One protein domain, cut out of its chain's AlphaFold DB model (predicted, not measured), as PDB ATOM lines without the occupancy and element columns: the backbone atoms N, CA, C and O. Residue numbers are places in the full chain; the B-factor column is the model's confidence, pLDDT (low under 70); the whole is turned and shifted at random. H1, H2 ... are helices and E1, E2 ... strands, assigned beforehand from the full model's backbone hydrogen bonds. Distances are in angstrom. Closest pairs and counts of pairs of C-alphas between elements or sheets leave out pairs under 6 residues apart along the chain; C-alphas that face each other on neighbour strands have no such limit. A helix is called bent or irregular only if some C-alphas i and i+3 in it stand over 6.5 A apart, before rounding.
ATOM      1  N   PHE A  90     113.393 117.896 102.768       62.34
ATOM      2  CA  PHE A  90     113.678 117.186 101.547       62.34
ATOM      3  C   PHE A  90     113.259 118.067 100.377       62.34
ATOM      4  O   PHE A  90     112.115 118.513 100.296       62.34
ATOM      5  N   GLU A  91     114.210 118.357  99.499       67.06
ATOM      6  CA  GLU A  91     113.948 119.237  98.374       67.06
ATOM      7  C   GLU A  91     113.622 118.394  97.143       67.06
ATOM      8  O   GLU A  91     112.631 118.660  96.461       67.06
ATOM      9  N   ARG A  92     114.462 117.392  96.826       66.50
ATOM     10  CA  ARG A  92     114.437 116.728  95.514       66.50
ATOM     11  C   ARG A  92     114.918 115.275  95.559       66.50
ATOM     12  O   ARG A  92     115.941 114.949  96.153       66.50
ATOM     13  N   GLY A  93     114.226 114.400  94.831       60.16
ATOM     14  CA  GLY A  93     114.710 113.056  94.504       60.16
ATOM     15  C   GLY A  93     115.347 113.009  93.116       60.16
ATOM     16  O   GLY A  93     114.762 113.518  92.150       60.16
ATOM     17  N   LEU A  94     116.517 112.372  92.996       73.62
ATOM     18  CA  LEU A  94     117.131 112.056  91.706       73.62
ATOM     19  C   LEU A  94     117.340 110.549  91.543       73.62
ATOM     20  O   LEU A  94     118.146 109.948  92.243       73.62
ATOM     21  N   ALA A  95     116.650 109.940  90.579       65.62
ATOM     22  CA  ALA A  95     117.080 108.655  90.043       65.62
ATOM     23  C   ALA A  95     118.318 108.899  89.163       65.62
ATOM     24  O   ALA A  95     118.293 109.808  88.330       65.62
ATOM     25  N   LEU A  96     119.396 108.149  89.400       71.38
ATOM     26  CA  LEU A  96     120.698 108.381  88.770       71.38
ATOM     27  C   LEU A  96     120.882 107.497  87.546       71.38
ATOM     28  O   LEU A  96     121.003 107.997  86.434       71.38
ATOM     29  N   THR A  97     120.873 106.182  87.764       86.31
ATOM     30  CA  THR A  97     121.275 105.209  86.747       86.31
ATOM     31  C   THR A  97     120.445 103.935  86.866       86.31
ATOM     32  O   THR A  97     120.065 103.529  87.967       86.31
ATOM     33  N   ALA A  98     120.192 103.278  85.732       92.44
ATOM     34  CA  ALA A  98     119.698 101.908  85.688       92.44
ATOM     35  C   ALA A  98     120.775 100.984  85.127       92.44
ATOM     36  O   ALA A  98     121.390 101.270  84.102       92.44
ATOM     37  N   PHE A  99     120.966  99.844  85.778       94.50
ATOM     38  CA  PHE A  99     121.896  98.813  85.345       94.50
ATOM     39  C   PHE A  99     121.140  97.529  85.018       94.50
ATOM     40  O   PHE A  99     120.233  97.165  85.772       94.50
ATOM     41  N   PRO A 100     121.521  96.803  83.953       94.00
ATOM     42  CA  PRO A 100     121.033  95.450  83.750       94.00
ATOM     43  C   PRO A 100     121.389  94.584  84.955       94.00
ATOM     44  O   PRO A 100     122.444  94.768  85.571       94.00
ATOM     45  N   ALA A 101     120.511  93.650  85.305       95.31
ATOM     46  CA  ALA A 101     120.699  92.788  86.458       95.31
ATOM     47  C   ALA A 101     120.353  91.333  86.153       95.31
ATOM     48  O   ALA A 101     119.383  91.050  85.453       95.31
ATOM     49  N   ALA A 102     121.136  90.417  86.714       94.50
ATOM     50  CA  ALA A 102     120.896  88.981  86.674       94.50
ATOM     51  C   ALA A 102     120.471  88.489  88.058       94.50
ATOM     52  O   ALA A 102     120.896  89.028  89.085       94.50
ATOM     53  N   ARG A 103     119.640  87.450  88.094       94.25
ATOM     54  CA  ARG A 103     119.163  86.845  89.330       94.25
ATOM     55  C   ARG A 103     120.171  85.826  89.849       94.25
ATOM     56  O   ARG A 103     120.507  84.850  89.179       94.25
ATOM     57  N   GLY A 104     120.628  86.045  91.076       92.94
ATOM     58  CA  GLY A 104     121.446  85.103  91.823       92.94
ATOM     59  C   GLY A 104     120.670  83.855  92.247       92.94
ATOM     60  O   GLY A 104     119.442  83.788  92.183       92.94
ATOM     61  N   ALA A 105     121.395  82.850  92.738       93.31
ATOM     62  CA  ALA A 105     120.797  81.605  93.232       93.31
ATOM     63  C   ALA A 105     119.872  81.811  94.450       93.31
ATOM     64  O   ALA A 105     119.007  80.979  94.711       93.31
ATOM     65  N   ASP A 106     120.052  82.908  95.188       92.25
ATOM     66  CA  ASP A 106     119.222  83.321  96.324       92.25
ATOM     67  C   ASP A 106     117.980  84.133  95.910       92.25
ATOM     68  O   ASP A 106     117.182  84.522  96.759       92.25
ATOM     69  N   GLY A 107     117.803  84.376  94.608       91.06
ATOM     70  CA  GLY A 107     116.707  85.162  94.057       91.06
ATOM     71  C   GLY A 107     116.956  86.671  94.032       91.06
ATOM     72  O   GLY A 107     116.133  87.383  93.453       91.06
ATOM     73  N   SER A 108     118.065  87.159  94.600       92.25
ATOM     74  CA  SER A 108     118.430  88.579  94.575       92.25
ATOM     75  C   SER A 108     118.933  89.006  93.193       92.25
ATOM     76  O   SER A 108     119.481  88.199  92.441       92.25
ATOM     77  N   LEU A 109     118.727  90.274  92.834       94.50
ATOM     78  CA  LEU A 109     119.267  90.850  91.602       94.50
ATOM     79  C   LEU A 109     120.669  91.419  91.858       94.50
ATOM     80  O   LEU A 109     120.870  92.198  92.790       94.50
ATOM     81  N   ALA A 110     121.622  91.075  90.994       93.81
ATOM     82  CA  ALA A 110     122.984  91.606  90.988       93.81
ATOM     83  C   ALA A 110     123.297  92.253  89.632       93.81
ATOM     84  O   ALA A 110     122.772  91.823  88.607       93.81
ATOM     85  N   ARG A 111     124.154  93.284  89.612       94.00
ATOM     86  CA  ARG A 111     124.529  93.994  88.373       94.00
ATOM     87  C   ARG A 111     125.098  93.017  87.331       94.00
ATOM     88  O   ARG A 111     125.972  92.214  87.648       94.00
ATOM     89  N   GLN A 112     124.646  93.148  86.087       93.12
ATOM     90  CA  GLN A 112     125.065  92.379  84.918       93.12
ATOM     91  C   GLN A 112     125.604  93.345  83.851       93.12
ATOM     92  O   GLN A 112     124.865  93.874  83.030       93.12
ATOM     93  N   CYS A 113     126.908  93.622  83.893       90.06
ATOM     94  CA  CYS A 113     127.517  94.719  83.121       90.06
ATOM     95  C   CYS A 113     128.053  94.327  81.735       90.06
ATOM     96  O   CYS A 113     128.425  95.196  80.944       90.06
ATOM     97  N   GLY A 114     128.092  93.028  81.433       84.81
ATOM     98  CA  GLY A 114     128.543  92.485  80.151       84.81
ATOM     99  C   GLY A 114     127.531  91.514  79.553       84.81
ATOM    100  O   GLY A 114     126.347  91.536  79.889       84.81
ATOM    101  N   GLU A 115     128.015  90.628  78.689       83.06
ATOM    102  CA  GLU A 115     127.216  89.548  78.105       83.06
ATOM    103  C   GLU A 115     126.632  88.622  79.181       83.06
ATOM    104  O   GLU A 115     127.320  88.242  80.135       83.06
ATOM    105  N   GLY A 116     125.367  88.235  79.023       85.19
ATOM    106  CA  GLY A 116     124.701  87.286  79.910       85.19
ATOM    107  C   GLY A 116     123.186  87.449  79.934       85.19
ATOM    108  O   GLY A 116     122.620  88.317  79.270       85.19
ATOM    109  N   THR A 117     122.529  86.594  80.716       87.44
ATOM    110  CA  THR A 117     121.093  86.706  80.986       87.44
ATOM    111  C   THR A 117     120.824  87.947  81.826       87.44
ATOM    112  O   THR A 117     121.526  88.198  82.803       87.44
ATOM    113  N   ILE A 118     119.794  88.703  81.458       91.00
ATOM    114  CA  ILE A 118     119.299  89.835  82.237       91.00
ATOM    115  C   ILE A 118     117.898  89.463  82.704       91.00
ATOM    116  O   ILE A 118     117.020  89.230  81.884       91.00
ATOM    117  N   ASP A 119     117.691  89.386  84.009       91.75
ATOM    118  CA  ASP A 119     116.407  89.034  84.623       91.75
ATOM    119  C   ASP A 119     115.603  90.274  85.045       91.75
ATOM    120  O   ASP A 119     114.415  90.182  85.355       91.75
ATOM    121  N   GLY A 120     116.254  91.438  85.072       94.00
ATOM    122  CA  GLY A 120     115.670  92.684  85.536       94.00
ATOM    123  C   GLY A 120     116.660  93.842  85.502       94.00
ATOM    124  O   GLY A 120     117.656  93.810  84.777       94.00
ATOM    125  N   LEU A 121     116.388  94.864  86.306       95.38
ATOM    126  CA  LEU A 121     117.211  96.062  86.433       95.38
ATOM    127  C   LEU A 121     117.488  96.384  87.900       95.38
ATOM    128  O   LEU A 121     116.661  96.128  88.775       95.38
ATOM    129  N   LEU A 122     118.640  96.996  88.150       95.75
ATOM    130  CA  LEU A 122     118.930  97.696  89.395       95.75
ATOM    131  C   LEU A 122     118.894  99.195  89.123       95.75
ATOM    132  O   LEU A 122     119.663  99.684  88.295       95.75
ATOM    133  N   VAL A 123     118.014  99.913  89.813       94.81
ATOM    134  CA  VAL A 123     117.919 101.374  89.717       94.81
ATOM    135  C   VAL A 123     118.477 101.985  90.983       94.81
ATOM    136  O   VAL A 123     117.979 101.699  92.069       94.81
ATOM    137  N   ASP A 124     119.491 102.830  90.827       94.06
ATOM    138  CA  ASP A 124     120.079 103.591  91.922       94.06
ATOM    139  C   ASP A 124     119.459 104.997  91.947       94.06
ATOM    140  O   ASP A 124     119.442 105.716  90.944       94.06
ATOM    141  N   ALA A 125     118.945 105.391  93.107       91.19
ATOM    142  CA  ALA A 125     118.392 106.708  93.370       91.19
ATOM    143  C   ALA A 125     119.085 107.356  94.567       91.19
ATOM    144  O   ALA A 125     119.483 106.695  95.527       91.19
ATOM    145  N   VAL A 126     119.187 108.677  94.525       88.12
ATOM    146  CA  VAL A 126     119.658 109.500  95.634       88.12
ATOM    147  C   VAL A 126     118.592 110.500  96.029       88.12
ATOM    148  O   VAL A 126     117.883 111.081  95.202       88.12
ATOM    149  N   LEU A 127     118.485 110.691  97.336       84.06
ATOM    150  CA  LEU A 127     117.605 111.667  97.946       84.06
ATOM    151  C   LEU A 127     118.469 112.859  98.360       84.06
ATOM    152  O   LEU A 127     119.344 112.733  99.215       84.06
ATOM    153  N   VAL A 128     118.234 114.003  97.718       78.12
ATOM    154  CA  VAL A 128     118.960 115.251  97.942       78.12
ATOM    155  C   VAL A 128     118.038 116.226  98.673       78.12
ATOM    156  O   VAL A 128     117.038 116.701  98.134       78.12
ATOM    157  N   GLY A 129     118.365 116.541  99.924       69.06
ATOM    158  CA  GLY A 129     117.674 117.596 100.669       69.06
ATOM    159  C   GLY A 129     118.559 118.808 100.916       69.06
ATOM    160  O   GLY A 129     119.791 118.723 100.887       69.06
ATOM    161  N   LYS A 130     117.909 119.939 101.196       61.28
ATOM    162  CA  LYS A 130     118.558 121.128 101.745       61.28
ATOM    163  C   LYS A 130     118.363 121.104 103.250       61.28
ATOM    164  O   LYS A 130     117.314 121.466 103.766       61.28
ATOM    165  N   GLY A 131     119.387 120.663 103.965       51.91
ATOM    166  CA  GLY A 131     119.457 120.898 105.399       51.91
ATOM    167  C   GLY A 131     120.123 122.242 105.662       51.91
ATOM    168  O   GLY A 131     121.232 122.476 105.183       51.91
ATOM    169  N   ARG A 132     119.509 123.100 106.484       46.97
ATOM    170  CA  ARG A 132     120.302 123.993 107.338       46.97
ATOM    171  C   ARG A 132     120.871 123.115 108.445       46.97
ATOM    172  O   ARG A 132     120.236 122.927 109.475       46.97
ATOM    173  N   TRP A 133     122.024 122.503 108.200       40.72
ATOM    174  CA  TRP A 133     122.764 121.870 109.284       40.72
ATOM    175  C   TRP A 133     123.378 122.983 110.141       40.72
ATOM    176  O   TRP A 133     124.135 123.785 109.597       40.72
ATOM    177  N   PRO A 134     123.118 123.042 111.458       38.00
ATOM    178  CA  PRO A 134     123.742 124.014 112.357       38.00
ATOM    179  C   PRO A 134     125.212 123.668 112.668       38.00
ATOM    180  O   PRO A 134     125.730 124.001 113.729       38.00
ATOM    181  N   LEU A 135     125.908 122.978 111.759       39.94
ATOM    182  CA  LEU A 135     127.329 122.679 111.898       39.94
ATOM    183  C   LEU A 135     128.137 123.873 111.385       39.94
ATOM    184  O   LEU A 135     128.623 123.882 110.256       39.94
ATOM    185  N   ASP A 136     128.278 124.882 112.247       38.19
ATOM    186  CA  ASP A 136     129.303 125.921 112.127       38.19
ATOM    187  C   ASP A 136     130.687 125.282 112.329       38.19
ATOM    188  O   ASP A 136     131.265 125.300 113.415       38.19
ATOM    189  N   VAL A 137     131.223 124.676 111.269       34.53
ATOM    190  CA  VAL A 137     132.640 124.315 111.192       34.53
ATOM    191  C   VAL A 137     133.339 125.369 110.336       34.53
ATOM    192  O   VAL A 137     133.703 125.124 109.191       34.53
ATOM    193  N   GLY A 138     133.501 126.575 110.889       40.69
ATOM    194  CA  GLY A 138     134.422 127.580 110.345       40.69
ATOM    195  C   GLY A 138     133.806 128.758 109.584       40.69
ATOM    196  O   GLY A 138     134.510 129.359 108.779       40.69
ATOM    197  N   GLY A 139     132.550 129.139 109.838       32.59
ATOM    198  CA  GLY A 139     132.012 130.417 109.350       32.59
ATOM    199  C   GLY A 139     131.697 130.492 107.851       32.59
ATOM    200  O   GLY A 139     131.444 131.580 107.343       32.59
ATOM    201  N   ILE A 140     131.673 129.361 107.140       35.75
ATOM    202  CA  ILE A 140     131.117 129.281 105.786       35.75
ATOM    203  C   ILE A 140     129.777 128.558 105.891       35.75
ATOM    204  O   ILE A 140     129.728 127.332 105.973       35.75
ATOM    205  N   ALA A 141     128.681 129.316 105.878       35.12
ATOM    206  CA  ALA A 141     127.330 128.782 105.737       35.12
ATOM    207  C   ALA A 141     127.111 128.297 104.292       35.12
ATOM    208  O   ALA A 141     126.333 128.857 103.528       35.12
ATOM    209  N   ALA A 142     127.829 127.257 103.875       39.28
ATOM    210  CA  ALA A 142     127.485 126.548 102.657       39.28
ATOM    211  C   ALA A 142     126.300 125.637 102.985       39.28
ATOM    212  O   ALA A 142     126.419 124.729 103.809       39.28
ATOM    213  N   SER A 143     125.155 125.861 102.338       40.50
ATOM    214  CA  SER A 143     124.073 124.879 102.274       40.50
ATOM    215  C   SER A 143     124.651 123.561 101.751       40.50
ATOM    216  O   SER A 143     124.857 123.396 100.544       40.50
ATOM    217  N   ARG A 144     124.983 122.636 102.651       43.31
ATOM    218  CA  ARG A 144     125.542 121.347 102.266       43.31
ATOM    219  C   ARG A 144     124.376 120.452 101.879       43.31
ATOM    220  O   ARG A 144     123.503 120.165 102.693       43.31
ATOM    221  N   VAL A 145     124.353 120.035 100.619       49.41
ATOM    222  CA  VAL A 145     123.540 118.891 100.212       49.41
ATOM    223  C   VAL A 145     124.150 117.673 100.894       49.41
ATOM    224  O   VAL A 145     125.305 117.345 100.634       49.41
ATOM    225  N   VAL A 146     123.401 117.051 101.799       49.12
ATOM    226  CA  VAL A 146     123.817 115.828 102.490       49.12
ATOM    227  C   VAL A 146     123.014 114.677 101.898       49.12
ATOM    228  O   VAL A 146     121.788 114.774 101.796       49.12
ATOM    229  N   GLY A 147     123.697 113.608 101.479       51.03
ATOM    230  CA  GLY A 147     123.037 112.347 101.161       51.03
ATOM    231  C   GLY A 147     122.371 111.811 102.425       51.03
ATOM    232  O   GLY A 147     123.016 111.678 103.463       51.03
ATOM    233  N   PHE A 148     121.064 111.572 102.375       54.81
ATOM    234  CA  PHE A 148     120.348 111.048 103.532       54.81
ATOM    235  C   PHE A 148     120.675 109.562 103.710       54.81
ATOM    236  O   PHE A 148     120.279 108.739 102.883       54.81
ATOM    237  N   GLU A 149     121.301 109.228 104.838       55.22
ATOM    238  CA  GLU A 149     121.357 107.876 105.403       55.22
ATOM    239  C   GLU A 149     120.383 107.801 106.598       55.22
ATOM    240  O   GLU A 149     120.801 107.806 107.757       55.22
ATOM    241  N   PRO A 150     119.053 107.836 106.378       53.88
ATOM    242  CA  PRO A 150     118.118 107.628 107.469       53.88
ATOM    243  C   PRO A 150     118.216 106.175 107.928       53.88
ATOM    244  O   PRO A 150     118.682 105.306 107.188       53.88
ATOM    245  N   ALA A 151     117.724 105.895 109.138       54.44
ATOM    246  CA  ALA A 151     117.587 104.529 109.627       54.44
ATOM    247  C   ALA A 151     116.910 103.662 108.534       54.44
ATOM    248  O   ALA A 151     115.742 103.914 108.213       54.44
ATOM    249  N   PRO A 152     117.610 102.666 107.946       55.84
ATOM    250  CA  PRO A 152     117.195 102.003 106.702       55.84
ATOM    251  C   PRO A 152     115.783 101.406 106.731       55.84
ATOM    252  O   PRO A 152     115.146 101.251 105.692       55.84
ATOM    253  N   SER A 153     115.270 101.094 107.923       57.88
ATOM    254  CA  SER A 153     113.947 100.508 108.128       57.88
ATOM    255  C   SER A 153     112.771 101.464 107.896       57.88
ATOM    256  O   SER A 153     111.658 100.978 107.746       57.88
ATOM    257  N   ALA A 154     112.969 102.788 107.895       63.50
ATOM    258  CA  ALA A 154     111.861 103.750 107.788       63.50
ATOM    259  C   ALA A 154     111.484 104.103 106.336       63.50
ATOM    260  O   ALA A 154     110.332 104.437 106.055       63.50
ATOM    261  N   LEU A 155     112.436 104.018 105.399       74.00
ATOM    262  CA  LEU A 155     112.209 104.451 104.016       74.00
ATOM    263  C   LEU A 155     111.887 103.335 103.022       74.00
ATOM    264  O   LEU A 155     111.276 103.630 102.000       74.00
ATOM    265  N   GLY A 156     112.246 102.078 103.294       73.06
ATOM    266  CA  GLY A 156     112.096 100.996 102.308       73.06
ATOM    267  C   GLY A 156     110.665 100.814 101.781       73.06
ATOM    268  O   GLY A 156     110.482 100.562 100.593       73.06
ATOM    269  N   ASP A 157     109.662 101.019 102.644       80.88
ATOM    270  CA  ASP A 157     108.238 100.899 102.293       80.88
ATOM    271  C   ASP A 157     107.606 102.226 101.835       80.88
ATOM    272  O   ASP A 157     106.482 102.241 101.331       80.88
ATOM    273  N   THR A 158     108.291 103.354 102.037       85.75
ATOM    274  CA  THR A 158     107.762 104.697 101.742       85.75
ATOM    275  C   THR A 158     108.386 105.313 100.499       85.75
ATOM    276  O   THR A 158     107.803 106.225  99.914       85.75
ATOM    277  N   LEU A 159     109.534 104.796 100.064       87.69
ATOM    278  CA  LEU A 159     110.177 105.136  98.811       87.69
ATOM    279  C   LEU A 159     109.804 104.093  97.744       87.69
ATOM    280  O   LEU A 159     110.251 102.949  97.779       87.69
ATOM    281  N   GLY A 160     108.986 104.509  96.782       90.88
ATOM    282  CA  GLY A 160     108.522 103.701  95.662       90.88
ATOM    283  C   GLY A 160     109.074 104.171  94.320       90.88
ATOM    284  O   GLY A 160     109.554 105.295  94.168       90.88
ATOM    285  N   LEU A 161     108.961 103.302  93.320       91.25
ATOM    286  CA  LEU A 161     109.262 103.605  91.926       91.25
ATOM    287  C   LEU A 161     108.108 103.091  91.063       91.25
ATOM    288  O   LEU A 161     107.814 101.898  91.060       91.25
ATOM    289  N   GLU A 162     107.458 103.992  90.336       92.81
ATOM    290  CA  GLU A 162     106.343 103.680  89.443       92.81
ATOM    291  C   GLU A 162     106.791 103.852  87.990       92.81
ATOM    292  O   GLU A 162     107.117 104.958  87.568       92.81
ATOM    293  N   LEU A 163     106.822 102.771  87.207       90.56
ATOM    294  CA  LEU A 163     107.205 102.824  85.794       90.56
ATOM    295  C   LEU A 163     105.979 103.053  84.909       90.56
ATOM    296  O   LEU A 163     105.003 102.309  84.967       90.56
ATOM    297  N   THR A 164     106.052 104.064  84.052       89.81
ATOM    298  CA  THR A 164     104.978 104.427  83.117       89.81
ATOM    299  C   THR A 164     105.311 104.064  81.681       89.81
ATOM    300  O   THR A 164     104.398 103.920  80.868       89.81
ATOM    301  N   CYS A 165     106.599 103.916  81.363       87.50
ATOM    302  CA  CYS A 165     107.043 103.630  80.011       87.50
ATOM    303  C   CYS A 165     108.319 102.808  79.955       87.50
ATOM    304  O   CYS A 165     109.228 103.002  80.765       87.50
ATOM    305  N   PHE A 166     108.412 101.997  78.908       86.12
ATOM    306  CA  PHE A 166     109.623 101.314  78.493       86.12
ATOM    307  C   PHE A 166     109.760 101.389  76.966       86.12
ATOM    308  O   PHE A 166     108.835 101.020  76.242       86.12
ATOM    309  N   GLU A 167     110.884 101.913  76.474       83.81
ATOM    310  CA  GLU A 167     111.111 102.163  75.045       83.81
ATOM    311  C   GLU A 167     112.575 101.928  74.647       83.81
ATOM    312  O   GLU A 167     113.486 102.116  75.451       83.81
ATOM    313  N   GLY A 168     112.819 101.525  73.398       78.38
ATOM    314  CA  GLY A 168     114.163 101.590  72.818       78.38
ATOM    315  C   GLY A 168     114.549 103.050  72.572       78.38
ATOM    316  O   GLY A 168     113.710 103.841  72.138       78.38
ATOM    317  N   THR A 169     115.799 103.427  72.841       64.69
ATOM    318  CA  THR A 169     116.274 104.798  72.604       64.69
ATOM    319  C   THR A 169     116.624 104.986  71.127       64.69
ATOM    320  O   THR A 169     117.792 105.015  70.756       64.69
ATOM    321  N   GLY A 170     115.610 105.068  70.267       58.47
ATOM    322  CA  GLY A 170     115.749 105.810  69.013       58.47
ATOM    323  C   GLY A 170     115.666 107.303  69.336       58.47
ATOM    324  O   GLY A 170     114.819 107.682  70.149       58.47
ATOM    325  N   ASP A 171     116.541 108.117  68.742       48.91
ATOM    326  CA  ASP A 171     116.907 109.470  69.203       48.91
ATOM    327  C   ASP A 171     115.747 110.461  69.457       48.91
ATOM    328  O   ASP A 171     115.921 111.403  70.220       48.91
ATOM    329  N   ASP A 172     114.529 110.217  68.959       51.22
ATOM    330  CA  ASP A 172     113.425 111.190  69.007       51.22
ATOM    331  C   ASP A 172     112.103 110.683  69.608       51.22
ATOM    332  O   ASP A 172     111.075 111.367  69.530       51.22
ATOM    333  N   ALA A 173     112.052 109.488  70.203       50.16
ATOM    334  CA  ALA A 173     110.780 108.947  70.688       50.16
ATOM    335  C   ALA A 173     110.317 109.640  71.987       50.16
ATOM    336  O   ALA A 173     110.406 109.104  73.084       50.16
ATOM    337  N   ALA A 174     109.769 110.853  71.888       55.66
ATOM    338  CA  ALA A 174     109.048 111.528  72.969       55.66
ATOM    339  C   ALA A 174     107.742 110.793  73.341       55.66
ATOM    340  O   ALA A 174     107.191 111.006  74.424       55.66
ATOM    341  N   THR A 175     107.243 109.930  72.456       60.31
ATOM    342  CA  THR A 175     105.949 109.266  72.583       60.31
ATOM    343  C   THR A 175     106.120 107.881  73.189       60.31
ATOM    344  O   THR A 175     106.560 106.964  72.499       60.31
ATOM    345  N   CYS A 176     105.711 107.724  74.449       67.50
ATOM    346  CA  CYS A 176     105.602 106.424  75.102       67.50
ATOM    347  C   CYS A 176     104.592 105.519  74.370       67.50
ATOM    348  O   CYS A 176     103.420 105.438  74.739       67.50
ATOM    349  N   ALA A 177     105.021 104.874  73.289       67.56
ATOM    350  CA  ALA A 177     104.150 104.068  72.441       67.56
ATOM    351  C   ALA A 177     103.901 102.669  73.030       67.56
ATOM    352  O   ALA A 177     102.891 102.046  72.710       67.56
ATOM    353  N   GLY A 178     104.802 102.189  73.897       66.44
ATOM    354  CA  GLY A 178     104.781 100.836  74.467       66.44
ATOM    355  C   GLY A 178     103.829 100.623  75.649       66.44
ATOM    356  O   GLY A 178     103.575  99.479  76.013       66.44
ATOM    357  N   GLY A 179     103.267 101.689  76.231       73.62
ATOM    358  CA  GLY A 179     102.531 101.595  77.496       73.62
ATOM    359  C   GLY A 179     103.433 101.234  78.693       73.62
ATOM    360  O   GLY A 179     104.657 101.166  78.548       73.62
ATOM    361  N   PRO A 180     102.851 101.045  79.892       81.12
ATOM    362  CA  PRO A 180     103.616 100.676  81.078       81.12
ATOM    363  C   PRO A 180     104.144  99.239  80.957       81.12
ATOM    364  O   PRO A 180     103.388  98.352  80.544       81.12
ATOM    365  N   PRO A 181     105.410  98.983  81.330       81.88
ATOM    366  CA  PRO A 181     105.953  97.631  81.327       81.88
ATOM    367  C   PRO A 181     105.296  96.755  82.401       81.88
ATOM    368  O   PRO A 181     104.823  97.248  83.429       81.88
ATOM    369  N   THR A 182     105.339  95.436  82.212       84.06
ATOM    370  CA  THR A 182     104.952  94.455  83.234       84.06
ATOM    371  C   THR A 182     106.074  94.319  84.261       84.06
ATOM    372  O   THR A 182     106.779  93.316  84.313       84.06
ATOM    373  N   ALA A 183     106.263  95.341  85.092       87.06
ATOM    374  CA  ALA A 183     107.332  95.368  86.082       87.06
ATOM    375  C   ALA A 183     106.835  94.992  87.484       87.06
ATOM    376  O   ALA A 183     105.778  95.448  87.923       87.06
ATOM    377  N   THR A 184     107.629  94.211  88.221       90.69
ATOM    378  CA  THR A 184     107.498  94.113  89.685       90.69
ATOM    379  C   THR A 184     108.678  94.827  90.321       90.69
ATOM    380  O   THR A 184     109.827  94.459  90.091       90.69
ATOM    381  N   VAL A 185     108.398  95.863  91.106       90.56
ATOM    382  CA  VAL A 185     109.419  96.652  91.798       90.56
ATOM    383  C   VAL A 185     109.530  96.148  93.232       90.56
ATOM    384  O   VAL A 185     108.557  96.173  93.985       90.56
ATOM    385  N   ALA A 186     110.708  95.657  93.605       90.81
ATOM    386  CA  ALA A 186     111.026  95.299  94.978       90.81
ATOM    387  C   ALA A 186     111.152  96.563  95.851       90.81
ATOM    388  O   ALA A 186     111.528  97.619  95.332       90.81
ATOM    389  N   PRO A 187     110.896  96.466  97.171       88.06
ATOM    390  CA  PRO A 187     111.140  97.567  98.098       88.06
ATOM    391  C   PRO A 187     112.564  98.111  97.968       88.06
ATOM    392  O   PRO A 187     113.510  97.350  97.733       88.06
ATOM    393  N   ALA A 188     112.714  99.424  98.133       88.19
ATOM    394  CA  ALA A 188     114.018 100.060  98.052       88.19
ATOM    395  C   ALA A 188     114.917  99.571  99.197       88.19
ATOM    396  O   ALA A 188     114.526  99.591 100.365       88.19
ATOM    397  N   ALA A 189     116.143  99.176  98.872       90.06
ATOM    398  CA  ALA A 189     117.170  98.851  99.852       90.06
ATOM    399  C   ALA A 189     118.266  99.914  99.811       90.06
ATOM    400  O   ALA A 189     118.768 100.248  98.738       90.06
ATOM    401  N   TYR A 190     118.667 100.431 100.970       89.75
ATOM    402  CA  TYR A 190     119.824 101.313 101.026       89.75
ATOM    403  C   TYR A 190     121.104 100.499 100.839       89.75
ATOM    404  O   TYR A 190     121.374  99.553 101.582       89.75
ATOM    405  N   VAL A 191     121.889 100.871  99.837       88.50
ATOM    406  CA  VAL A 191     123.233 100.358  99.606       88.50
ATOM    407  C   VAL A 191     124.180 101.444 100.073       88.50
ATOM    408  O   VAL A 191     124.350 102.458  99.393       88.50
ATOM    409  N   SER A 192     124.773 101.232 101.247       84.38
ATOM    410  CA  SER A 192     125.788 102.137 101.768       84.38
ATOM    411  C   SER A 192     126.911 102.271 100.750       84.38
ATOM    412  O   SER A 192     127.373 101.278 100.175       84.38
ATOM    413  N   GLY A 193     127.352 103.503 100.547       81.75
ATOM    414  CA  GLY A 193     128.585 103.773  99.847       81.75
ATOM    415  C   GLY A 193     129.769 103.301 100.675       81.75
ATOM    416  O   GLY A 193     129.652 102.545 101.647       81.75
ATOM    417  N   ALA A 194     130.946 103.755 100.279       74.44
ATOM    418  CA  ALA A 194     132.097 103.513 101.114       74.44
ATOM    419  C   ALA A 194     131.946 104.302 102.435       74.44
ATOM    420  O   ALA A 194     131.338 105.377 102.420       74.44
ATOM    421  N   PRO A 195     132.445 103.776 103.572       71.12
ATOM    422  CA  PRO A 195     132.241 104.406 104.872       71.12
ATOM    423  C   PRO A 195     132.663 105.878 104.833       71.12
ATOM    424  O   PRO A 195     133.654 106.184 104.162       71.12
ATOM    425  N   PHE A 454     116.576 100.020  93.926       94.25
ATOM    426  CA  PHE A 454     115.396  99.240  93.572       94.25
ATOM    427  C   PHE A 454     115.806  98.051  92.715       94.25
ATOM    428  O   PHE A 454     116.552  98.209  91.746       94.25
ATOM    429  N   GLY A 455     115.290  96.871  93.051       94.75
ATOM    430  CA  GLY A 455     115.285  95.728  92.145       94.75
ATOM    431  C   GLY A 455     114.007  95.743  91.318       94.75
ATOM    432  O   GLY A 455     112.920  95.788  91.885       94.75
ATOM    433  N   ILE A 456     114.127  95.719  89.995       93.94
ATOM    434  CA  ILE A 456     112.983  95.710  89.085       93.94
ATOM    435  C   ILE A 456     113.015  94.416  88.297       93.94
ATOM    436  O   ILE A 456     113.885  94.225  87.451       93.94
ATOM    437  N   ASP A 457     112.044  93.549  88.540       92.69
ATOM    438  CA  ASP A 457     111.815  92.384  87.700       92.69
ATOM    439  C   ASP A 457     111.108  92.849  86.430       92.69
ATOM    440  O   ASP A 457     109.988  93.361  86.494       92.69
ATOM    441  N   LEU A 458     111.780  92.690  85.288       89.06
ATOM    442  CA  LEU A 458     111.319  93.188  83.994       89.06
ATOM    443  C   LEU A 458     111.377  92.049  82.960       89.06
ATOM    444  O   LEU A 458     112.380  91.903  82.254       89.06
ATOM    445  N   PRO A 459     110.335  91.195  82.888       86.25
ATOM    446  CA  PRO A 459     110.316  90.010  82.032       86.25
ATOM    447  C   PRO A 459     110.584  90.307  80.554       86.25
ATOM    448  O   PRO A 459     111.206  89.491  79.878       86.25
ATOM    449  N   GLU A 460     110.172  91.479  80.065       83.94
ATOM    450  CA  GLU A 460     110.397  91.951  78.693       83.94
ATOM    451  C   GLU A 460     111.888  92.116  78.362       83.94
ATOM    452  O   GLU A 460     112.292  91.987  77.201       83.94
ATOM    453  N   VAL A 461     112.721  92.371  79.379       83.06
ATOM    454  CA  VAL A 461     114.180  92.427  79.239       83.06
ATOM    455  C   VAL A 461     114.801  91.033  79.210       83.06
ATOM    456  O   VAL A 461     115.759  90.819  78.467       83.06
ATOM    457  N   GLY A 462     114.246  90.070  79.948       76.88
ATOM    458  CA  GLY A 462     114.782  88.705  80.014       76.88
ATOM    459  C   GLY A 462     114.333  87.777  78.894       76.88
ATOM    460  O   GLY A 462     115.097  86.915  78.454       76.88
ATOM    461  N   SER A 463     113.127  87.960  78.358       65.25
ATOM    462  CA  SER A 463     112.725  87.270  77.140       65.25
ATOM    463  C   SER A 463     113.534  87.835  75.972       65.25
ATOM    464  O   SER A 463     113.461  89.031  75.696       65.25
ATOM    465  N   GLY A 464     114.295  87.005  75.250       61.41
ATOM    466  CA  GLY A 464     114.778  87.393  73.916       61.41
ATOM    467  C   GLY A 464     113.615  87.833  73.006       61.41
ATOM    468  O   GLY A 464     112.451  87.723  73.392       61.41
ATOM    469  N   ALA A 465     113.902  88.271  71.777       54.91
ATOM    470  CA  ALA A 465     112.929  88.786  70.791       54.91
ATOM    471  C   ALA A 465     111.717  87.863  70.456       54.91
ATOM    472  O   ALA A 465     110.883  88.188  69.619       54.91
ATOM    473  N   ALA A 466     111.589  86.700  71.101       40.16
ATOM    474  CA  ALA A 466     110.532  85.712  70.912       40.16
ATOM    475  C   ALA A 466     109.126  86.162  71.367       40.16
ATOM    476  O   ALA A 466     108.150  85.489  71.027       40.16
ATOM    477  N   LEU A 467     108.991  87.263  72.115       42.81
ATOM    478  CA  LEU A 467     107.691  87.869  72.418       42.81
ATOM    479  C   LEU A 467     107.443  89.085  71.509       42.81
ATOM    480  O   LEU A 467     108.364  89.871  71.297       42.81
ATOM    481  N   PRO A 468     106.213  89.300  70.999       46.28
ATOM    482  CA  PRO A 468     105.830  90.587  70.424       46.28
ATOM    483  C   PRO A 468     106.065  91.692  71.468       46.28
ATOM    484  O   PRO A 468     105.406  91.691  72.505       46.28
ATOM    485  N   GLY A 469     107.024  92.590  71.219       56.09
ATOM    486  CA  GLY A 469     107.468  93.601  72.191       56.09
ATOM    487  C   GLY A 469     108.660  93.194  73.072       56.09
ATOM    488  O   GLY A 469     108.973  93.903  74.023       56.09
ATOM    489  N   GLY A 470     109.328  92.072  72.779       64.06
ATOM    490  CA  GLY A 470     110.592  91.706  73.414       64.06
ATOM    491  C   GLY A 470     111.710  92.701  73.096       64.06
ATOM    492  O   GLY A 470     111.648  93.452  72.125       64.06
ATOM    493  N   THR A 471     112.748  92.691  73.925       74.31
ATOM    494  CA  THR A 471     113.902  93.587  73.792       74.31
ATOM    495  C   THR A 471     115.032  92.861  73.067       74.31
ATOM    496  O   THR A 471     115.688  92.004  73.668       74.31
ATOM    497  N   PRO A 472     115.290  93.111  71.776       79.81
ATOM    498  CA  PRO A 472     116.473  92.545  71.143       79.81
ATOM    499  C   PRO A 472     117.753  93.002  71.873       79.81
ATOM    500  O   PRO A 472     117.824  94.135  72.370       79.81
ATOM    501  N   PRO A 473     118.768  92.135  72.011       84.06
ATOM    502  CA  PRO A 473     120.087  92.581  72.428       84.06
ATOM    503  C   PRO A 473     120.692  93.566  71.418       84.06
ATOM    504  O   PRO A 473     120.209  93.723  70.301       84.06
ATOM    505  N   GLY A 474     121.753  94.244  71.835       82.81
ATOM    506  CA  GLY A 474     122.450  95.258  71.056       82.81
ATOM    507  C   GLY A 474     121.706  96.588  70.946       82.81
ATOM    508  O   GLY A 474     121.833  97.281  69.944       82.81
ATOM    509  N   ALA A 475     120.945  96.974  71.964       84.38
ATOM    510  CA  ALA A 475     120.265  98.264  71.980       84.38
ATOM    511  C   ALA A 475     120.349  98.936  73.355       84.38
ATOM    512  O   ALA A 475     120.544  98.291  74.394       84.38
ATOM    513  N   LEU A 476     120.192 100.256  73.336       87.06
ATOM    514  CA  LEU A 476     119.929 101.063  74.516       87.06
ATOM    515  C   LEU A 476     118.414 101.173  74.721       87.06
ATOM    516  O   LEU A 476     117.639 101.327  73.774       87.06
ATOM    517  N   TYR A 477     118.001 101.091  75.978       87.75
ATOM    518  CA  TYR A 477     116.605 101.163  76.380       87.75
ATOM    519  C   TYR A 477     116.431 102.219  77.453       87.75
ATOM    520  O   TYR A 477     117.258 102.329  78.355       87.75
ATOM    521  N   ALA A 478     115.336 102.963  77.369       88.06
ATOM    522  CA  ALA A 478     114.946 103.970  78.333       88.06
ATOM    523  C   ALA A 478     113.687 103.555  79.092       88.06
ATOM    524  O   ALA A 478     112.737 102.998  78.536       88.06
ATOM    525  N   LEU A 479     113.663 103.914  80.369       88.94
ATOM    526  CA  LEU A 479     112.485 103.857  81.216       88.94
ATOM    527  C   LEU A 479     112.012 105.262  81.568       88.94
ATOM    528  O   LEU A 479     112.812 106.168  81.826       88.94
ATOM    529  N   ARG A 480     110.687 105.403  81.644       90.31
ATOM    530  CA  ARG A 480     110.019 106.562  82.239       90.31
ATOM    531  C   ARG A 480     109.157 106.122  83.402       90.31
ATOM    532  O   ARG A 480     108.664 104.994  83.435       90.31
ATOM    533  N   GLY A 481     108.949 107.035  84.330       91.88
ATOM    534  CA  GLY A 481     108.217 106.755  85.545       91.88
ATOM    535  C   GLY A 481     108.243 107.917  86.512       91.88
ATOM    536  O   GLY A 481     108.490 109.060  86.130       91.88
ATOM    537  N   GLU A 482     108.022 107.603  87.775       92.25
ATOM    538  CA  GLU A 482     108.104 108.533  88.887       92.25
ATOM    539  C   GLU A 482     108.767 107.838  90.075       92.25
ATOM    540  O   GLU A 482     108.461 106.691  90.399       92.25
ATOM    541  N   LEU A 483     109.675 108.546  90.741       91.44
ATOM    542  CA  LEU A 483     110.097 108.197  92.089       91.44
ATOM    543  C   LEU A 483     109.050 108.759  93.054       91.44
ATOM    544  O   LEU A 483     108.779 109.961  93.034       91.44
ATOM    545  N   VAL A 484     108.466 107.905  93.886       91.94
ATOM    546  CA  VAL A 484     107.400 108.273  94.819       91.94
ATOM    547  C   VAL A 484     107.965 108.257  96.228       91.94
ATOM    548  O   VAL A 484     108.475 107.238  96.679       91.94
ATOM    549  N   LEU A 485     107.877 109.377  96.935       89.38
ATOM    550  CA  LEU A 485     108.232 109.465  98.345       89.38
ATOM    551  C   LEU A 485     106.964 109.722  99.154       89.38
ATOM    552  O   LEU A 485     106.382 110.802  99.093       89.38
ATOM    553  N   GLY A 486     106.515 108.710  99.889       88.69
ATOM    554  CA  GLY A 486     105.296 108.757 100.684       88.69
ATOM    555  C   GLY A 486     105.434 109.632 101.928       88.69
ATOM    556  O   GLY A 486     106.513 109.763 102.506       88.69
ATOM    557  N   ALA A 487     104.311 110.174 102.403       85.81
ATOM    558  CA  ALA A 487     104.254 111.007 103.611       85.81
ATOM    559  C   ALA A 487     104.765 110.288 104.878       85.81
ATOM    560  O   ALA A 487     105.281 110.920 105.793       85.81
ATOM    561  N   ALA A 488     104.658 108.956 104.918       84.56
ATOM    562  CA  ALA A 488     105.155 108.137 106.023       84.56
ATOM    563  C   ALA A 488     106.693 108.103 106.123       84.56
ATOM    564  O   ALA A 488     107.217 107.583 107.101       84.56
ATOM    565  N   SER A 489     107.413 108.648 105.135       80.06
ATOM    566  CA  SER A 489     108.867 108.826 105.199       80.06
ATOM    567  C   SER A 489     109.308 109.859 106.235       80.06
ATOM    568  O   SER A 489     110.492 109.910 106.550       80.06
ATOM    569  N   GLU A 490     108.395 110.732 106.684       80.31
ATOM    570  CA  GLU A 490     108.660 111.920 107.516       80.31
ATOM    571  C   GLU A 490     109.598 112.964 106.871       80.31
ATOM    572  O   GLU A 490     109.718 114.081 107.367       80.31
ATOM    573  N   LEU A 491     110.195 112.655 105.715       74.38
ATOM    574  CA  LEU A 491     111.005 113.569 104.909       74.38
ATOM    575  C   LEU A 491     110.155 114.602 104.159       74.38
ATOM    576  O   LEU A 491     110.631 115.684 103.818       74.38
ATOM    577  N   VAL A 492     108.895 114.263 103.880       79.25
ATOM    578  CA  VAL A 492     107.945 115.098 103.142       79.25
ATOM    579  C   VAL A 492     106.604 115.144 103.863       79.25
ATOM    580  O   VAL A 492     106.119 114.142 104.378       79.25
ATOM    581  N   ARG A 493     105.959 116.319 103.867       81.12
ATOM    582  CA  ARG A 493     104.647 116.524 104.522       81.12
ATOM    583  C   ARG A 493     103.497 115.754 103.856       81.12
ATOM    584  O   ARG A 493     102.433 115.598 104.444       81.12
ATOM    585  N   GLY A 494     103.689 115.319 102.617       87.00
ATOM    586  CA  GLY A 494     102.719 114.605 101.796       87.00
ATOM    587  C   GLY A 494     103.450 113.759 100.761       87.00
ATOM    588  O   GLY A 494     104.654 113.929 100.591       87.00
ATOM    589  N   GLU A 495     102.735 112.877 100.064       91.19
ATOM    590  CA  GLU A 495     103.329 112.132  98.950       91.19
ATOM    591  C   GLU A 495     103.905 113.105  97.911       91.19
ATOM    592  O   GLU A 495     103.212 114.011  97.446       91.19
ATOM    593  N   GLN A 496     105.180 112.926  97.579       89.19
ATOM    594  CA  GLN A 496     105.872 113.667  96.531       89.19
ATOM    595  C   GLN A 496     106.234 112.722  95.396       89.19
ATOM    596  O   GLN A 496     106.649 111.585  95.623       89.19
ATOM    597  N   ARG A 497     106.094 113.210  94.164       90.69
ATOM    598  CA  ARG A 497     106.379 112.460  92.941       90.69
ATOM    599  C   ARG A 497     107.445 113.199  92.152       90.69
ATOM    600  O   ARG A 497     107.286 114.379  91.841       90.69
ATOM    601  N   TYR A 498     108.536 112.509  91.845       87.31
ATOM    602  CA  TYR A 498     109.651 113.054  91.081       87.31
ATOM    603  C   TYR A 498     109.695 112.370  89.718       87.31
ATOM    604  O   TYR A 498     109.998 111.175  89.655       87.31
ATOM    605  N   PRO A 499     109.400 113.090  88.627       88.19
ATOM    606  CA  PRO A 499     109.346 112.488  87.305       88.19
ATOM    607  C   PRO A 499     110.717 111.963  86.856       88.19
ATOM    608  O   PRO A 499     111.741 112.640  86.973       88.19
ATOM    609  N   ILE A 500     110.694 110.756  86.297       88.81
ATOM    610  CA  ILE A 500     111.786 110.082  85.598       88.81
ATOM    611  C   ILE A 500     111.403 110.090  84.122       88.81
ATOM    612  O   ILE A 500     110.532 109.342  83.678       88.81
ATOM    613  N   GLY A 501     111.997 110.990  83.354       86.88
ATOM    614  CA  GLY A 501     111.593 111.235  81.977       86.88
ATOM    615  C   GLY A 501     112.179 112.528  81.440       86.88
ATOM    616  O   GLY A 501     113.031 113.142  82.075       86.88
ATOM    617  N   ILE A 502     111.688 112.954  80.282       82.81
ATOM    618  CA  ILE A 502     112.001 114.271  79.730       82.81
ATOM    619  C   ILE A 502     111.154 115.300  80.482       82.81
ATOM    620  O   ILE A 502     109.930 115.312  80.349       82.81
ATOM    621  N   VAL A 503     111.795 116.126  81.309       79.88
ATOM    622  CA  VAL A 503     111.122 117.098  82.183       79.88
ATOM    623  C   VAL A 503     111.431 118.528  81.743       79.88
ATOM    624  O   VAL A 503     112.577 118.815  81.398       79.88
ATOM    625  N   PRO A 504     110.457 119.452  81.743       74.31
ATOM    626  CA  PRO A 504     110.734 120.853  81.456       74.31
ATOM    627  C   PRO A 504     111.648 121.449  82.529       74.31
ATOM    628  O   PRO A 504     111.492 121.206  83.731       74.31
ATOM    629  N   VAL A 505     112.602 122.256  82.085       67.44
ATOM    630  CA  VAL A 505     113.536 122.963  82.956       67.44
ATOM    631  C   VAL A 505     112.793 124.094  83.684       67.44
ATOM    632  O   VAL A 505     112.219 124.971  83.049       67.44
ATOM    633  N   GLY A 506     112.778 124.076  85.022       63.97
ATOM    634  CA  GLY A 506     112.177 125.143  85.840       63.97
ATOM    635  C   GLY A 506     110.679 125.010  86.156       63.97
ATOM    636  O   GLY A 506     110.113 125.939  86.717       63.97
ATOM    637  N   GLY A 507     110.027 123.884  85.840       56.72
ATOM    638  CA  GLY A 507     108.659 123.576  86.298       56.72
ATOM    639  C   GLY A 507     107.521 124.425  85.702       56.72
ATOM    640  O   GLY A 507     106.358 124.065  85.874       56.72
ATOM    641  N   GLU A 508     107.821 125.496  84.964       43.75
ATOM    642  CA  GLU A 508     106.832 126.375  84.333       43.75
ATOM    643  C   GLU A 508     106.757 126.160  82.809       43.75
ATOM    644  O   GLU A 508     107.756 126.087  82.093       43.75
ATOM    645  N   THR A 509     105.537 126.035  82.287       47.69
ATOM    646  CA  THR A 509     105.253 125.924  80.849       47.69
ATOM    647  C   THR A 509     105.276 127.289  80.140       47.69
ATOM    648  O   THR A 509     104.685 128.226  80.677       47.69
ATOM    649  N   PRO A 510     105.793 127.400  78.896       50.19
ATOM    650  CA  PRO A 510     106.514 126.397  78.121       50.19
ATOM    651  C   PRO A 510     108.022 126.663  78.218       50.19
ATOM    652  O   PRO A 510     108.563 127.474  77.465       50.19
ATOM    653  N   ALA A 511     108.714 125.989  79.135       53.12
ATOM    654  CA  ALA A 511     110.167 125.941  79.074       53.12
ATOM    655  C   ALA A 511     110.584 125.312  77.732       53.12
ATOM    656  O   ALA A 511     110.200 124.188  77.416       53.12
ATOM    657  N   THR A 512     111.345 126.054  76.927       57.72
ATOM    658  CA  THR A 512     111.948 125.551  75.682       57.72
ATOM    659  C   THR A 512     113.090 124.579  75.951       57.72
ATOM    660  O   THR A 512     113.496 123.854  75.053       57.72
ATOM    661  N   ALA A 513     113.618 124.572  77.175       65.25
ATOM    662  CA  ALA A 513     114.623 123.620  77.606       65.25
ATOM    663  C   ALA A 513     113.940 122.443  78.314       65.25
ATOM    664  O   ALA A 513     113.107 122.624  79.210       65.25
ATOM    665  N   THR A 514     114.348 121.236  77.946       71.69
ATOM    666  CA  THR A 514     113.974 119.988  78.610       71.69
ATOM    667  C   THR A 514     115.213 119.287  79.136       71.69
ATOM    668  O   THR A 514     116.297 119.456  78.595       71.69
ATOM    669  N   TRP A 515     115.043 118.482  80.178       76.38
ATOM    670  CA  TRP A 515     116.087 117.643  80.742       76.38
ATOM    671  C   TRP A 515     115.671 116.178  80.655       76.38
ATOM    672  O   TRP A 515     114.649 115.783  81.219       76.38
ATOM    673  N   ASP A 516     116.456 115.369  79.946       82.94
ATOM    674  CA  ASP A 516     116.238 113.929  79.859       82.94
ATOM    675  C   ASP A 516     116.760 113.198  81.107       82.94
ATOM    676  O   ASP A 516     117.927 112.829  81.202       82.94
ATOM    677  N   ARG A 517     115.858 112.937  82.057       84.81
ATOM    678  CA  ARG A 517     116.109 112.133  83.264       84.81
ATOM    679  C   ARG A 517     115.699 110.670  83.099       84.81
ATOM    680  O   ARG A 517     115.494 109.981  84.099       84.81
ATOM    681  N   ARG A 518     115.484 110.193  81.867       88.44
ATOM    682  CA  ARG A 518     115.154 108.782  81.637       88.44
ATOM    683  C   ARG A 518     116.276 107.900  82.163       88.44
ATOM    684  O   ARG A 518     117.457 108.176  81.950       88.44
ATOM    685  N   LEU A 519     115.880 106.806  82.803       89.94
ATOM    686  CA  LEU A 519     116.809 105.760  83.200       89.94
ATOM    687  C   LEU A 519     117.154 104.949  81.963       89.94
ATOM    688  O   LEU A 519     116.274 104.303  81.395       89.94
ATOM    689  N   VAL A 520     118.413 105.000  81.543       89.88
ATOM    690  CA  VAL A 520     118.877 104.286  80.356       89.88
ATOM    691  C   VAL A 520     119.804 103.157  80.753       89.88
ATOM    692  O   VAL A 520     120.686 103.338  81.588       89.88
ATOM    693  N   PHE A 521     119.603 102.000  80.134       90.44
ATOM    694  CA  PHE A 521     120.483 100.852  80.274       90.44
ATOM    695  C   PHE A 521     120.779 100.230  78.911       90.44
ATOM    696  O   PHE A 521     120.041 100.401  77.939       90.44
ATOM    697  N   ARG A 522     121.873  99.473  78.857       89.31
ATOM    698  CA  ARG A 522     122.313  98.746  77.668       89.31
ATOM    699  C   ARG A 522     121.973  97.269  77.781       89.31
ATOM    700  O   ARG A 522     122.388  96.628  78.743       89.31
ATOM    701  N   LYS A 523     121.329  96.702  76.761       88.06
ATOM    702  CA  LYS A 523     121.281  95.249  76.564       88.06
ATOM    703  C   LYS A 523     122.351  94.880  75.542       88.06
ATOM    704  O   LYS A 523     122.157  95.131  74.360       88.06
ATOM    705  N   ALA A 524     123.487  94.354  75.987       87.06
ATOM    706  CA  ALA A 524     124.609  94.030  75.103       87.06
ATOM    707  C   ALA A 524     124.248  92.906  74.115       87.06
ATOM    708  O   ALA A 524     123.600  91.940  74.516       87.06
TER     709      ALA A 524
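This is residues 90 to 195 and 454 to 524 of the 587 residues of an uncharacterized protein of Deltaproteobacteria bacterium HGW-Deltaproteobacteria-14 (UniProt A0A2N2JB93). Two strongly twisted sheets, E1 E2 E3 E4 E7 and E5 E8 E9 E12, curve round into a small, irregular, nearly closed barrel. E1 runs beside E12 at one seam, and E5 comes up to E7 at a looser one. Residues 131 to 144 reach far out, and the hairpin E10 and E11 projects elsewhere. The printed part has 177 residues with two named helices and twelve named strands, in the order E1 E2 E3 E4 H1 E5 E6 E7 H2 E8 E9 E10 E11 E12; it is mostly strand, though under half of the residues are in named elements. It is compact, with a radius of gyration of the C-alphas of 18.0 A and spans of 61 by 46 by 29 A.

The larger sheet holds E1, residues 90 to 103, 33.2 A long from C-alpha 90 at (113.678, 117.186, 101.547); E2, 109 to 111; E3, 120 to 130, 32.9 A; E4, 145 to 147; and E7, 454 to 457. The other holds E5, 159 to 168, 26.5 A; E8, 475 to 485, 31.1 A; E9, 496 to 500; and E12, 519 to 523, ending with C-alpha 523 at (121.281, 95.249, 76.564). E10, 502 to 504, and E11, 514 to 516, form a third sheet. E6, 189 to 192, pairs with no named strand. H1 is residues 152 to 155 and H2 459 to 462.

Neighbour strands are antiparallel in each sheet. E3 has E1 on one side, with N 94 and O 126 2.9 A apart, and E4 and E7 on the other; N 121 and O 456 are 2.8 A apart. E1 bends by 70 degrees at residue 100 and forms a hairpin with E2, with N 102 and O 110 2.9 A apart. E8 has E5 on one side, with N 162 and O 482 2.9 A apart, and E9 and E12 on the other, with N 483 to O 498 and N 477 to O 521 both 2.9 A. Between the sheets, the closest C-alphas of E1 and E12 are those of Ala 98 and Leu 519, 5.4 A; of E5 and E7, Leu 161 and Phe 454, 7.7 A. In E10 and E11, N 503 and O 515 are 2.9 A apart. H2 only grazes the larger sheet. H1 and H2 are too short for any O i to N i+4 pair.

The farthest C-alphas, of Gly 139 and Ala 466, are 62.7 A apart. Residues 196 to 453 are cut out, with 20.9 A between C-alphas 195 and 454. The links E3 to E4, E5 to E6 and H2 to E8 are long. Mean pLDDT of the printed part is 75.8; 58 residues are under 70, among them 129 to 154.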